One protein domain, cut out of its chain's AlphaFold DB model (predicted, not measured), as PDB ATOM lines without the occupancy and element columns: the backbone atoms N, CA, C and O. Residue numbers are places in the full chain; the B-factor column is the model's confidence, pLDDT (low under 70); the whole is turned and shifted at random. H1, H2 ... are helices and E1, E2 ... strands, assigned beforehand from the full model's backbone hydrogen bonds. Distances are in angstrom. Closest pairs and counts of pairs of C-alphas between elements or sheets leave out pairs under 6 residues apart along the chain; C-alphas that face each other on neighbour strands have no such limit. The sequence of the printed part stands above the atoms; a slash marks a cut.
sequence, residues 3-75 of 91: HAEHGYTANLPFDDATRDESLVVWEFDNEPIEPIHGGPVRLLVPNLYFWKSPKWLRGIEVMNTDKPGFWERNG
ATOM      1  N   HIS A   3     108.276 -14.597 -30.470       98.44
ATOM      2  CA  HIS A   3     109.075 -14.188 -29.315       98.44
ATOM      3  C   HIS A   3     109.705 -12.830 -29.601       98.44
ATOM      4  O   HIS A   3     110.294 -12.647 -30.666       98.44
ATOM      5  N   ALA A   4     109.596 -11.886 -28.675       98.44
ATOM      6  CA  ALA A   4     110.088 -10.523 -28.834       98.44
ATOM      7  C   ALA A   4     110.840 -10.029 -27.593       98.44
ATOM      8  O   ALA A   4     110.923 -10.713 -26.570       98.44
ATOM      9  N   GLU A   5     111.425  -8.839 -27.714       97.56
ATOM     10  CA  GLU A   5     112.190  -8.203 -26.644       97.56
ATOM     11  C   GLU A   5     111.397  -8.105 -25.328       97.56
ATOM     12  O   GLU A   5     110.163  -8.074 -25.312       97.56
ATOM     13  N   HIS A   6     112.117  -8.072 -24.202       95.56
ATOM     14  CA  HIS A   6     111.539  -7.993 -22.854       95.56
ATOM     15  C   HIS A   6     110.587  -9.149 -22.491       95.56
ATOM     16  O   HIS A   6     109.720  -9.004 -21.630       95.56
ATOM     17  N   GLY A   7     110.748 -10.312 -23.132       96.25
ATOM     18  CA  GLY A   7     109.946 -11.506 -22.852       96.25
ATOM     19  C   GLY A   7     108.518 -11.436 -23.400       96.25
ATOM     20  O   GLY A   7     107.659 -12.226 -22.994       96.25
ATOM     21  N   TYR A   8     108.243 -10.502 -24.315       98.19
ATOM     22  CA  TYR A   8     106.949 -10.431 -24.976       98.19
ATOM     23  C   TYR A   8     106.731 -11.652 -25.873       98.19
ATOM     24  O   TYR A   8     107.627 -12.096 -26.592       98.19
ATOM     25  N   THR A   9     105.514 -12.191 -25.842       98.50
ATOM     26  CA  THR A   9     105.108 -13.352 -26.640       98.50
ATOM     27  C   THR A   9     103.761 -13.086 -27.293       98.50
ATOM     28  O   THR A   9     102.873 -12.525 -26.654       98.50
ATOM     29  N   ALA A  10     103.596 -13.495 -28.547       98.31
ATOM     30  CA  ALA A  10     102.326 -13.437 -29.264       98.31
ATOM     31  C   ALA A  10     102.004 -14.810 -29.854       98.31
ATOM     32  O   ALA A  10     102.764 -15.349 -30.670       98.31
ATOM     33  N   ASN A  11     100.883 -15.388 -29.433       97.62
ATOM     34  CA  ASN A  11     100.373 -16.601 -30.047       97.62
ATOM     35  C   ASN A  11      99.587 -16.244 -31.305       97.62
ATOM     36  O   ASN A  11      98.827 -15.278 -31.318       97.62
ATOM     37  N   LEU A  12      99.807 -17.023 -32.353       97.06
ATOM     38  CA  LEU A  12      99.241 -16.814 -33.674       97.06
ATOM     39  C   LEU A  12      98.815 -18.173 -34.219       97.06
ATOM     40  O   LEU A  12      99.637 -19.101 -34.168       97.06
ATOM     41  N   PRO A  13      97.587 -18.295 -34.743       96.19
ATOM     42  CA  PRO A  13      97.211 -19.452 -35.536       96.19
ATOM     43  C   PRO A  13      98.130 -19.578 -36.754       96.19
ATOM     44  O   PRO A  13      98.596 -18.584 -37.315       96.19
ATOM     45  N   PHE A  14      98.418 -20.818 -37.147       95.69
ATOM     46  CA  PHE A  14      99.333 -21.094 -38.254       95.69
ATOM     47  C   PHE A  14      98.818 -20.513 -39.576       95.69
ATOM     48  O   PHE A  14      99.580 -19.878 -40.305       95.69
ATOM     49  N   ASP A  15      97.521 -20.674 -39.837       96.75
ATOM     50  CA  ASP A  15      96.889 -20.201 -41.067       96.75
ATOM     51  C   ASP A  15      96.961 -18.675 -41.181       96.75
ATOM     52  O   ASP A  15      97.238 -18.172 -42.261       96.75
ATOM     53  N   ASP A  16      96.821 -17.935 -40.074       97.69
ATOM     54  CA  ASP A  16      96.971 -16.474 -40.048       97.69
ATOM     55  C   ASP A  16      98.424 -16.025 -40.216       97.69
ATOM     56  O   ASP A  16      98.713 -15.064 -40.927       97.69
ATOM     57  N   ALA A  17      99.362 -16.738 -39.591       95.94
ATOM     58  CA  ALA A  17     100.785 -16.425 -39.681       95.94
ATOM     59  C   ALA A  17     101.380 -16.695 -41.075       95.94
ATOM     60  O   ALA A  17     102.470 -16.204 -41.364       95.94
ATOM     61  N   THR A  18     100.691 -17.474 -41.915       96.38
ATOM     62  CA  THR A  18     101.145 -17.880 -43.257       96.38
ATOM     63  C   THR A  18     100.346 -17.257 -44.401       96.38
ATOM     64  O   THR A  18     100.581 -17.601 -45.559       96.38
ATOM     65  N   ARG A  19      99.435 -16.323 -44.104       98.00
ATOM     66  CA  ARG A  19      98.729 -15.530 -45.121       98.00
ATOM     67  C   ARG A  19      99.710 -14.664 -45.911       98.00
ATOM     68  O   ARG A  19     100.710 -14.211 -45.358       98.00
ATOM     69  N   ASP A  20      99.375 -14.366 -47.164       97.81
ATOM     70  CA  ASP A  20     100.213 -13.544 -48.049       97.81
ATOM     71  C   ASP A  20     100.448 -12.128 -47.492       97.81
ATOM     72  O   ASP A  20     101.494 -11.522 -47.719       97.81
ATOM     73  N   GLU A  21      99.486 -11.594 -46.739       97.19
ATOM     74  CA  GLU A  21      99.577 -10.289 -46.086       97.19
ATOM     75  C   GLU A  21     100.297 -10.302 -44.724       97.19
ATOM     76  O   GLU A  21     100.520  -9.234 -44.144       97.19
ATOM     77  N   SER A  22     100.656 -11.477 -44.196       98.12
ATOM     78  CA  SER A  22     101.403 -11.606 -42.943       98.12
ATOM     79  C   SER A  22     102.904 -11.527 -43.208       98.12
ATOM     80  O   SER A  22     103.466 -12.304 -43.974       98.12
ATOM     81  N   LEU A  23     103.579 -10.577 -42.559       98.00
ATOM     82  CA  LEU A  23     104.938 -10.173 -42.916       98.00
ATOM     83  C   LEU A  23     105.881 -10.150 -41.714       98.00
ATOM     84  O   LEU A  23     105.549  -9.647 -40.638       98.00
ATOM     85  N   VAL A  24     107.118 -10.593 -41.941       98.19
ATOM     86  CA  VAL A  24     108.268 -10.175 -41.134       98.19
ATOM     87  C   VAL A  24     108.825  -8.909 -41.773       98.19
ATOM     88  O   VAL A  24     109.266  -8.937 -42.917       98.19
ATOM     89  N   VAL A  25     108.776  -7.794 -41.050       98.25
ATOM     90  CA  VAL A  25     109.067  -6.459 -41.587       98.25
ATOM     91  C   VAL A  25     110.345  -5.923 -40.955       98.25
ATOM     92  O   VAL A  25     110.423  -5.840 -39.728       98.25
ATOM     93  N   TRP A  26     111.315  -5.529 -41.780       98.44
ATOM     94  CA  TRP A  26     112.543  -4.829 -41.365       98.44
ATOM     95  C   TRP A  26     112.723  -3.459 -42.046       98.44
ATOM     96  O   TRP A  26     113.504  -2.640 -41.567       98.44
ATOM     97  N   GLU A  27     111.952  -3.169 -43.098       98.25
ATOM     98  CA  GLU A  27     111.987  -1.913 -43.859       98.25
ATOM     99  C   GLU A  27     110.575  -1.378 -44.147       98.25
ATOM    100  O   GLU A  27     109.609  -2.141 -44.231       98.25
ATOM    101  N   PHE A  28     110.469  -0.058 -44.299       97.19
ATOM    102  CA  PHE A  28     109.290   0.669 -44.766       97.19
ATOM    103  C   PHE A  28     109.753   1.864 -45.613       97.19
ATOM    104  O   PHE A  28     110.664   2.579 -45.210       97.19
ATOM    105  N   ASP A  29     109.167   2.056 -46.797       96.88
ATOM    106  CA  ASP A  29     109.580   3.089 -47.766       96.88
ATOM    107  C   ASP A  29     111.086   3.077 -48.113       96.88
ATOM    108  O   ASP A  29     111.700   4.114 -48.348       96.88
ATOM    109  N   ASN A  30     111.669   1.876 -48.228       97.75
ATOM    110  CA  ASN A  30     113.099   1.622 -48.490       97.75
ATOM    111  C   ASN A  30     114.054   2.087 -47.379       97.75
ATOM    112  O   ASN A  30     115.265   2.109 -47.588       97.75
ATOM    113  N   GLU A  31     113.532   2.417 -46.201       98.38
ATOM    114  CA  GLU A  31     114.325   2.761 -45.025       98.38
ATOM    115  C   GLU A  31     114.107   1.721 -43.916       98.38
ATOM    116  O   GLU A  31     113.016   1.142 -43.810       98.38
ATOM    117  N   PRO A  32     115.107   1.458 -43.055       98.56
ATOM    118  CA  PRO A  32     114.920   0.601 -41.892       98.56
ATOM    119  C   PRO A  32     113.764   1.101 -41.022       98.56
ATOM    120  O   PRO A  32     113.664   2.295 -40.733       98.56
ATOM    121  N   ILE A  33     112.906   0.193 -40.550       97.94
ATOM    122  CA  ILE A  33     111.799   0.601 -39.677       97.94
ATOM    123  C   ILE A  33     112.340   1.240 -38.386       97.94
ATOM    124  O   ILE A  33     113.247   0.716 -37.734       97.94
ATOM    125  N   GLU A  34     111.757   2.365 -37.974       98.12
ATOM    126  CA  GLU A  34     112.200   3.045 -36.758       98.12
ATOM    127  C   GLU A  34     111.985   2.168 -35.508       98.12
ATOM    128  O   GLU A  34     111.014   1.398 -35.427       98.12
ATOM    129  N   PRO A  35     112.822   2.310 -34.461       97.25
ATOM    130  CA  PRO A  35     112.676   1.541 -33.227       97.25
ATOM    131  C   PRO A  35     111.279   1.639 -32.602       97.25
ATOM    132  O   PRO A  35     110.757   0.637 -32.112       97.25
ATOM    133  N   ILE A  36     110.625   2.805 -32.668       96.88
ATOM    134  CA  ILE A  36     109.272   2.995 -32.124       96.88
ATOM    135  C   ILE A  36     108.227   2.118 -32.828       96.88
ATOM    136  O   ILE A  36     107.300   1.609 -32.181       96.88
ATOM    137  N   HIS A  37     108.426   1.857 -34.121       97.06
ATOM    138  CA  HIS A  37     107.585   0.999 -34.949       97.06
ATOM    139  C   HIS A  37     107.972  -0.478 -34.888       97.06
ATOM    140  O   HIS A  37     107.206  -1.315 -35.359       97.06
ATOM    141  N   GLY A  38     109.074  -0.817 -34.220       97.75
ATOM    142  CA  GLY A  38     109.497  -2.192 -33.974       97.75
ATOM    143  C   GLY A  38     110.836  -2.561 -34.592       97.75
ATOM    144  O   GLY A  38     111.151  -3.746 -34.619       97.75
ATOM    145  N   GLY A  39     111.625  -1.587 -35.052       97.56
ATOM    146  CA  GLY A  39     112.963  -1.839 -35.581       97.56
ATOM    147  C   GLY A  39     113.916  -2.505 -34.595       97.56
ATOM    148  O   GLY A  39     113.853  -2.220 -33.400       97.56
ATOM    149  N   PRO A  40     114.811  -3.391 -35.066       98.00
ATOM    150  CA  PRO A  40     115.149  -3.610 -36.479       98.00
ATOM    151  C   PRO A  40     114.203  -4.561 -37.229       98.00
ATOM    152  O   PRO A  40     114.262  -4.629 -38.448       98.00
ATOM    153  N   VAL A  41     113.346  -5.305 -36.525       98.50
ATOM    154  CA  VAL A  41     112.432  -6.266 -37.149       98.50
ATOM    155  C   VAL A  41     111.182  -6.466 -36.301       98.50
ATOM    156  O   VAL A  41     111.251  -6.580 -35.073       98.50
ATOM    157  N   ARG A  42     110.026  -6.560 -36.953       98.38
ATOM    158  CA  ARG A  42     108.746  -6.880 -36.317       98.38
ATOM    159  C   ARG A  42     107.982  -7.937 -37.099       98.38
ATOM    160  O   ARG A  42     108.259  -8.175 -38.270       98.38
ATOM    161  N   LEU A  43     106.962  -8.494 -36.461       98.25
ATOM    162  CA  LEU A  43     105.908  -9.228 -37.150       98.25
ATOM    163  C   LEU A  43     104.716  -8.297 -37.418       98.25
ATOM    164  O   LEU A  43     104.437  -7.387 -36.624       98.25
ATOM    165  N   LEU A  44     104.022  -8.532 -38.527       98.06
ATOM    166  CA  LEU A  44     102.798  -7.851 -38.930       98.06
ATOM    167  C   LEU A  44     101.784  -8.890 -39.428       98.06
ATOM    168  O   LEU A  44     102.048  -9.577 -40.403       98.06
ATOM    169  N   VAL A  45     100.642  -8.996 -38.752       98.19
ATOM    170  CA  VAL A  45      99.513  -9.875 -39.091       98.19
ATOM    171  C   VAL A  45      98.264  -8.993 -39.107       98.19
ATOM    172  O   VAL A  45      97.705  -8.702 -38.046       98.19
ATOM    173  N   PRO A  46      97.889  -8.444 -40.274       97.00
ATOM    174  CA  PRO A  46      96.988  -7.294 -40.351       97.00
ATOM    175  C   PRO A  46      95.512  -7.640 -40.119       97.00
ATOM    176  O   PRO A  46      94.729  -6.744 -39.813       97.00
ATOM    177  N   ASN A  47      95.120  -8.910 -40.244       97.56
ATOM    178  CA  ASN A  47      93.743  -9.354 -40.025       97.56
ATOM    179  C   ASN A  47      93.401  -9.604 -38.545       97.56
ATOM    180  O   ASN A  47      92.249  -9.886 -38.238       97.56
ATOM    181  N   LEU A  48      94.374  -9.491 -37.636       98.19
ATOM    182  CA  LEU A  48      94.179  -9.635 -36.193       98.19
ATOM    183  C   LEU A  48      94.539  -8.336 -35.466       98.19
ATOM    184  O   LEU A  48      95.258  -7.476 -35.980       98.19
ATOM    185  N   TYR A  49      94.083  -8.194 -34.224       98.06
ATOM    186  CA  TYR A  49      94.494  -7.082 -33.381       98.06
ATOM    187  C   TYR A  49      96.019  -7.012 -33.234       98.06
ATOM    188  O   TYR A  49      96.715  -8.012 -33.068       98.06
ATOM    189  N   PHE A  50      96.560  -5.795 -33.205       96.38
ATOM    190  CA  PHE A  50      98.006  -5.560 -33.306       96.38
ATOM    191  C   PHE A  50      98.849  -6.087 -32.144       96.38
ATOM    192  O   PHE A  50     100.070  -6.171 -32.283       96.38
ATOM    193  N   TRP A  51      98.251  -6.511 -31.030       96.94
ATOM    194  CA  TRP A  51      99.011  -7.248 -30.022       96.94
ATOM    195  C   TRP A  51      99.511  -8.609 -30.543       96.94
ATOM    196  O   TRP A  51     100.530  -9.120 -30.078       96.94
ATOM    197  N   LYS A  52      98.871  -9.152 -31.579       98.12
ATOM    198  CA  LYS A  52      99.323 -10.329 -32.327       98.12
ATOM    199  C   LYS A  52     100.524 -10.059 -33.242       98.12
ATOM    200  O   LYS A  52     101.139 -10.999 -33.728       98.12
ATOM    201  N   SER A  53     100.891  -8.790 -33.433       98.19
ATOM    202  CA  SER A  53     101.974  -8.315 -34.305       98.19
ATOM    203  C   SER A  53     103.155  -7.765 -33.482       98.19
ATOM    204  O   SER A  53     103.331  -6.541 -33.410       98.19
ATOM    205  N   PRO A  54     103.955  -8.623 -32.812       98.00
ATOM    206  CA  PRO A  54     105.028  -8.203 -31.915       98.00
ATOM    207  C   PRO A  54     106.056  -7.296 -32.597       98.00
ATOM    208  O   PRO A  54     106.590  -7.609 -33.664       98.00
ATOM    209  N   LYS A  55     106.381  -6.192 -31.922       98.38
ATOM    210  CA  LYS A  55     107.553  -5.356 -32.214       98.38
ATOM    211  C   LYS A  55     108.820  -6.015 -31.672       98.38
ATOM    212  O   LYS A  55     108.734  -6.739 -30.685       98.38
ATOM    213  N   TRP A  56     109.978  -5.716 -32.267       98.44
ATOM    214  CA  TRP A  56     111.286  -6.197 -31.796       98.44
ATOM    215  C   TRP A  56     111.365  -7.728 -31.740       98.44
ATOM    216  O   TRP A  56     111.682  -8.318 -30.706       98.44
ATOM    217  N   LEU A  57     111.019  -8.371 -32.857       98.44
ATOM    218  CA  LEU A  57     110.953  -9.823 -32.993       98.44
ATOM    219  C   LEU A  57     112.344 -10.452 -32.800       98.44
ATOM    220  O   LEU A  57     113.341  -9.997 -33.359       98.44
ATOM    221  N   ARG A  58     112.405 -11.520 -32.004       98.06
ATOM    222  CA  ARG A  58     113.623 -12.271 -31.660       98.06
ATOM    223  C   ARG A  58     113.592 -13.721 -32.116       98.06
ATOM    224  O   ARG A  58     114.649 -14.310 -32.308       98.06
ATOM    225  N   GLY A  59     112.410 -14.292 -32.316       97.81
ATOM    226  CA  GLY A  59     112.283 -15.649 -32.826       97.81
ATOM    227  C   GLY A  59     110.846 -16.028 -33.131       97.81
ATOM    228  O   GLY A  59     109.902 -15.424 -32.624       97.81
ATOM    229  N   ILE A  60     110.692 -17.057 -33.957       97.75
ATOM    230  CA  ILE A  60     109.409 -17.685 -34.252       97.75
ATOM    231  C   ILE A  60     109.548 -19.164 -33.909       97.75
ATOM    232  O   ILE A  60     110.459 -19.838 -34.378       97.75
ATOM    233  N   GLU A  61     108.639 -19.657 -33.080       97.69
ATOM    234  CA  GLU A  61     108.557 -21.061 -32.688       97.69
ATOM    235  C   GLU A  61     107.277 -21.669 -33.261       97.69
ATOM    236  O   GLU A  61     106.166 -21.227 -32.942       97.69
ATOM    237  N   VAL A  62     107.431 -22.688 -34.106       97.06
ATOM    238  CA  VAL A  62     106.312 -23.489 -34.611       97.06
ATOM    239  C   VAL A  62     105.930 -24.512 -33.544       97.06
ATOM    240  O   VAL A  62     106.790 -25.196 -32.996       97.06
ATOM    241  N   MET A  63     104.638 -24.607 -33.236       96.25
ATOM    242  CA  MET A  63     104.115 -25.459 -32.168       96.25
ATOM    243  C   MET A  63     102.884 -26.219 -32.659       96.25
ATOM    244  O   MET A  63     102.100 -25.682 -33.434       96.25
ATOM    245  N   ASN A  64     102.675 -27.433 -32.145       95.69
ATOM    246  CA  ASN A  64     101.516 -28.269 -32.495       95.69
ATOM    247  C   ASN A  64     100.238 -27.913 -31.718       95.69
ATOM    248  O   ASN A  64      99.170 -28.442 -32.005       95.69
ATOM    249  N   THR A  65     100.350 -27.070 -30.694       94.75
ATOM    250  CA  THR A  65      99.237 -26.677 -29.826       94.75
ATOM    251  C   THR A  65      99.332 -25.196 -29.526       94.75
ATOM    252  O   THR A  65     100.427 -24.707 -29.223       94.75
ATOM    253  N   ASP A  66      98.195 -24.507 -29.547       94.50
ATOM    254  CA  ASP A  66      98.146 -23.100 -29.171       94.50
ATOM    255  C   ASP A  66      98.436 -22.917 -27.671       94.50
ATOM    256  O   ASP A  66      98.108 -23.764 -26.835       94.50
ATOM    257  N   LYS A  67      99.100 -21.812 -27.338       96.69
ATOM    258  CA  LYS A  67      99.466 -21.434 -25.971       96.69
ATOM    259  C   LYS A  67      99.281 -19.929 -25.816       96.69
ATOM    260  O   LYS A  67      99.790 -19.211 -26.667       96.69
ATOM    261  N   PRO A  68      98.661 -19.433 -24.732       97.38
ATOM    262  CA  PRO A  68      98.459 -18.001 -24.525       97.38
ATOM    263  C   PRO A  68      99.760 -17.186 -24.595       97.38
ATOM    264  O   PRO A  68     100.735 -17.491 -23.893       97.38
ATOM    265  N   GLY A  69      99.759 -16.126 -25.407       97.69
ATOM    266  CA  GLY A  69     100.801 -15.105 -25.437       97.69
ATOM    267  C   GLY A  69     100.730 -14.164 -24.231       97.69
ATOM    268  O   GLY A  69     100.078 -14.439 -23.223       97.69
ATOM    269  N   PHE A  70     101.457 -13.051 -24.299       98.12
ATOM    270  CA  PHE A  70     101.512 -12.076 -23.215       98.12
ATOM    271  C   PHE A  70     100.124 -11.526 -22.886       98.12
ATOM    272  O   PHE A  70      99.725 -11.561 -21.726       98.12
ATOM    273  N   TRP A  71      99.374 -11.044 -23.877       98.00
ATOM    274  CA  TRP A  71      98.086 -10.396 -23.627       98.00
ATOM    275  C   TRP A  71      96.982 -11.387 -23.285       98.00
ATOM    276  O   TRP A  71      96.145 -11.098 -22.433       98.00
ATOM    277  N   GLU A  72      97.017 -12.580 -23.864       97.56
ATOM    278  CA  GLU A  72      96.032 -13.629 -23.618       97.56
ATOM    279  C   GLU A  72      96.098 -14.094 -22.162       97.56
ATOM    280  O   GLU A  72      95.071 -14.245 -21.505       97.56
ATOM    281  N   ARG A  73      97.307 -14.194 -21.591       97.19
ATOM    282  CA  ARG A  73      97.490 -14.434 -20.147       97.19
ATOM    283  C   ARG A  73      96.987 -13.286 -19.263       97.19
ATOM    284  O   ARG A  73      96.823 -13.487 -18.065       97.19
ATOM    285  N   ASN A  74      96.754 -12.106 -19.832       97.19
ATOM    286  CA  ASN A  74      96.323 -10.889 -19.143       97.19
ATOM    287  C   ASN A  74      94.887 -10.469 -19.509       97.19
ATOM    288  O   ASN A  74      94.534  -9.297 -19.390       97.19
ATOM    289  N   GLY A  75      94.047 -11.406 -19.953       96.88
ATOM    290  CA  GLY A  75      92.624 -11.131 -20.149       96.88
ATOM    291  C   GLY A  75      92.221 -10.736 -21.575       96.88
ATOM    292  O   GLY A  75      91.064 -10.376 -21.781       96.88
TER     293      GLY A  75
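What this domain is: This is residues 3 to 75 of the 91 residues of the protein "Unannotated protein" of freshwater metagenome (UniProt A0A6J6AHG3). The domain has little regular structure: it is mostly loops, with a small hairpin of strands E1 and E2, strand E3 near one end of E2 and one short helix, H1; the long loop of residues 26 to 41 joins E1 to E2, and residues 61 to 75 make a long last stretch with no named element. The 73 printed residues, 14 of them in named elements, run H1, E1, E2, E3, a mixed class; the sheet, E1 - E2, is antiparallel. It is compact, with a radius of gyration of the C-alphas of 12.1 A and spans of 36 by 28 by 20 A.

Where its parts are: H1, residues 14 to 17, 5.1 A long, begins at C-alpha (99.333, -21.094, -38.254). E1 is residues 23 to 25, 5.7 A; E2 residues 42 to 44, 6.6 A; E3 residues 57 to 60, 8.1 A, ending at (109.409, -17.685, -34.252).

How they stand to each other: In the hairpin E1 and E2, at 147 degrees, N 23 and O 44 are within hydrogen-bond range at 2.8 A. The closest C-alphas of E2 and E3, Arg 42 and Leu 57, are 5.0 A apart. E3 pairs with no named strand; residues 3 to 4 pair antiparallel with its residues 57 to 59. H1 is apart from E2 and E3, and too short for any O i to N i+4 pair; its one O i to N i+3 pair is within range.

The domain as a whole: The farthest C-alphas, Asn 30 and Gly 75, are 37.2 A apart. The printed part has no cut; links E1 to E2 and E2 to E3 are long. No printed residue is under pLDDT 70.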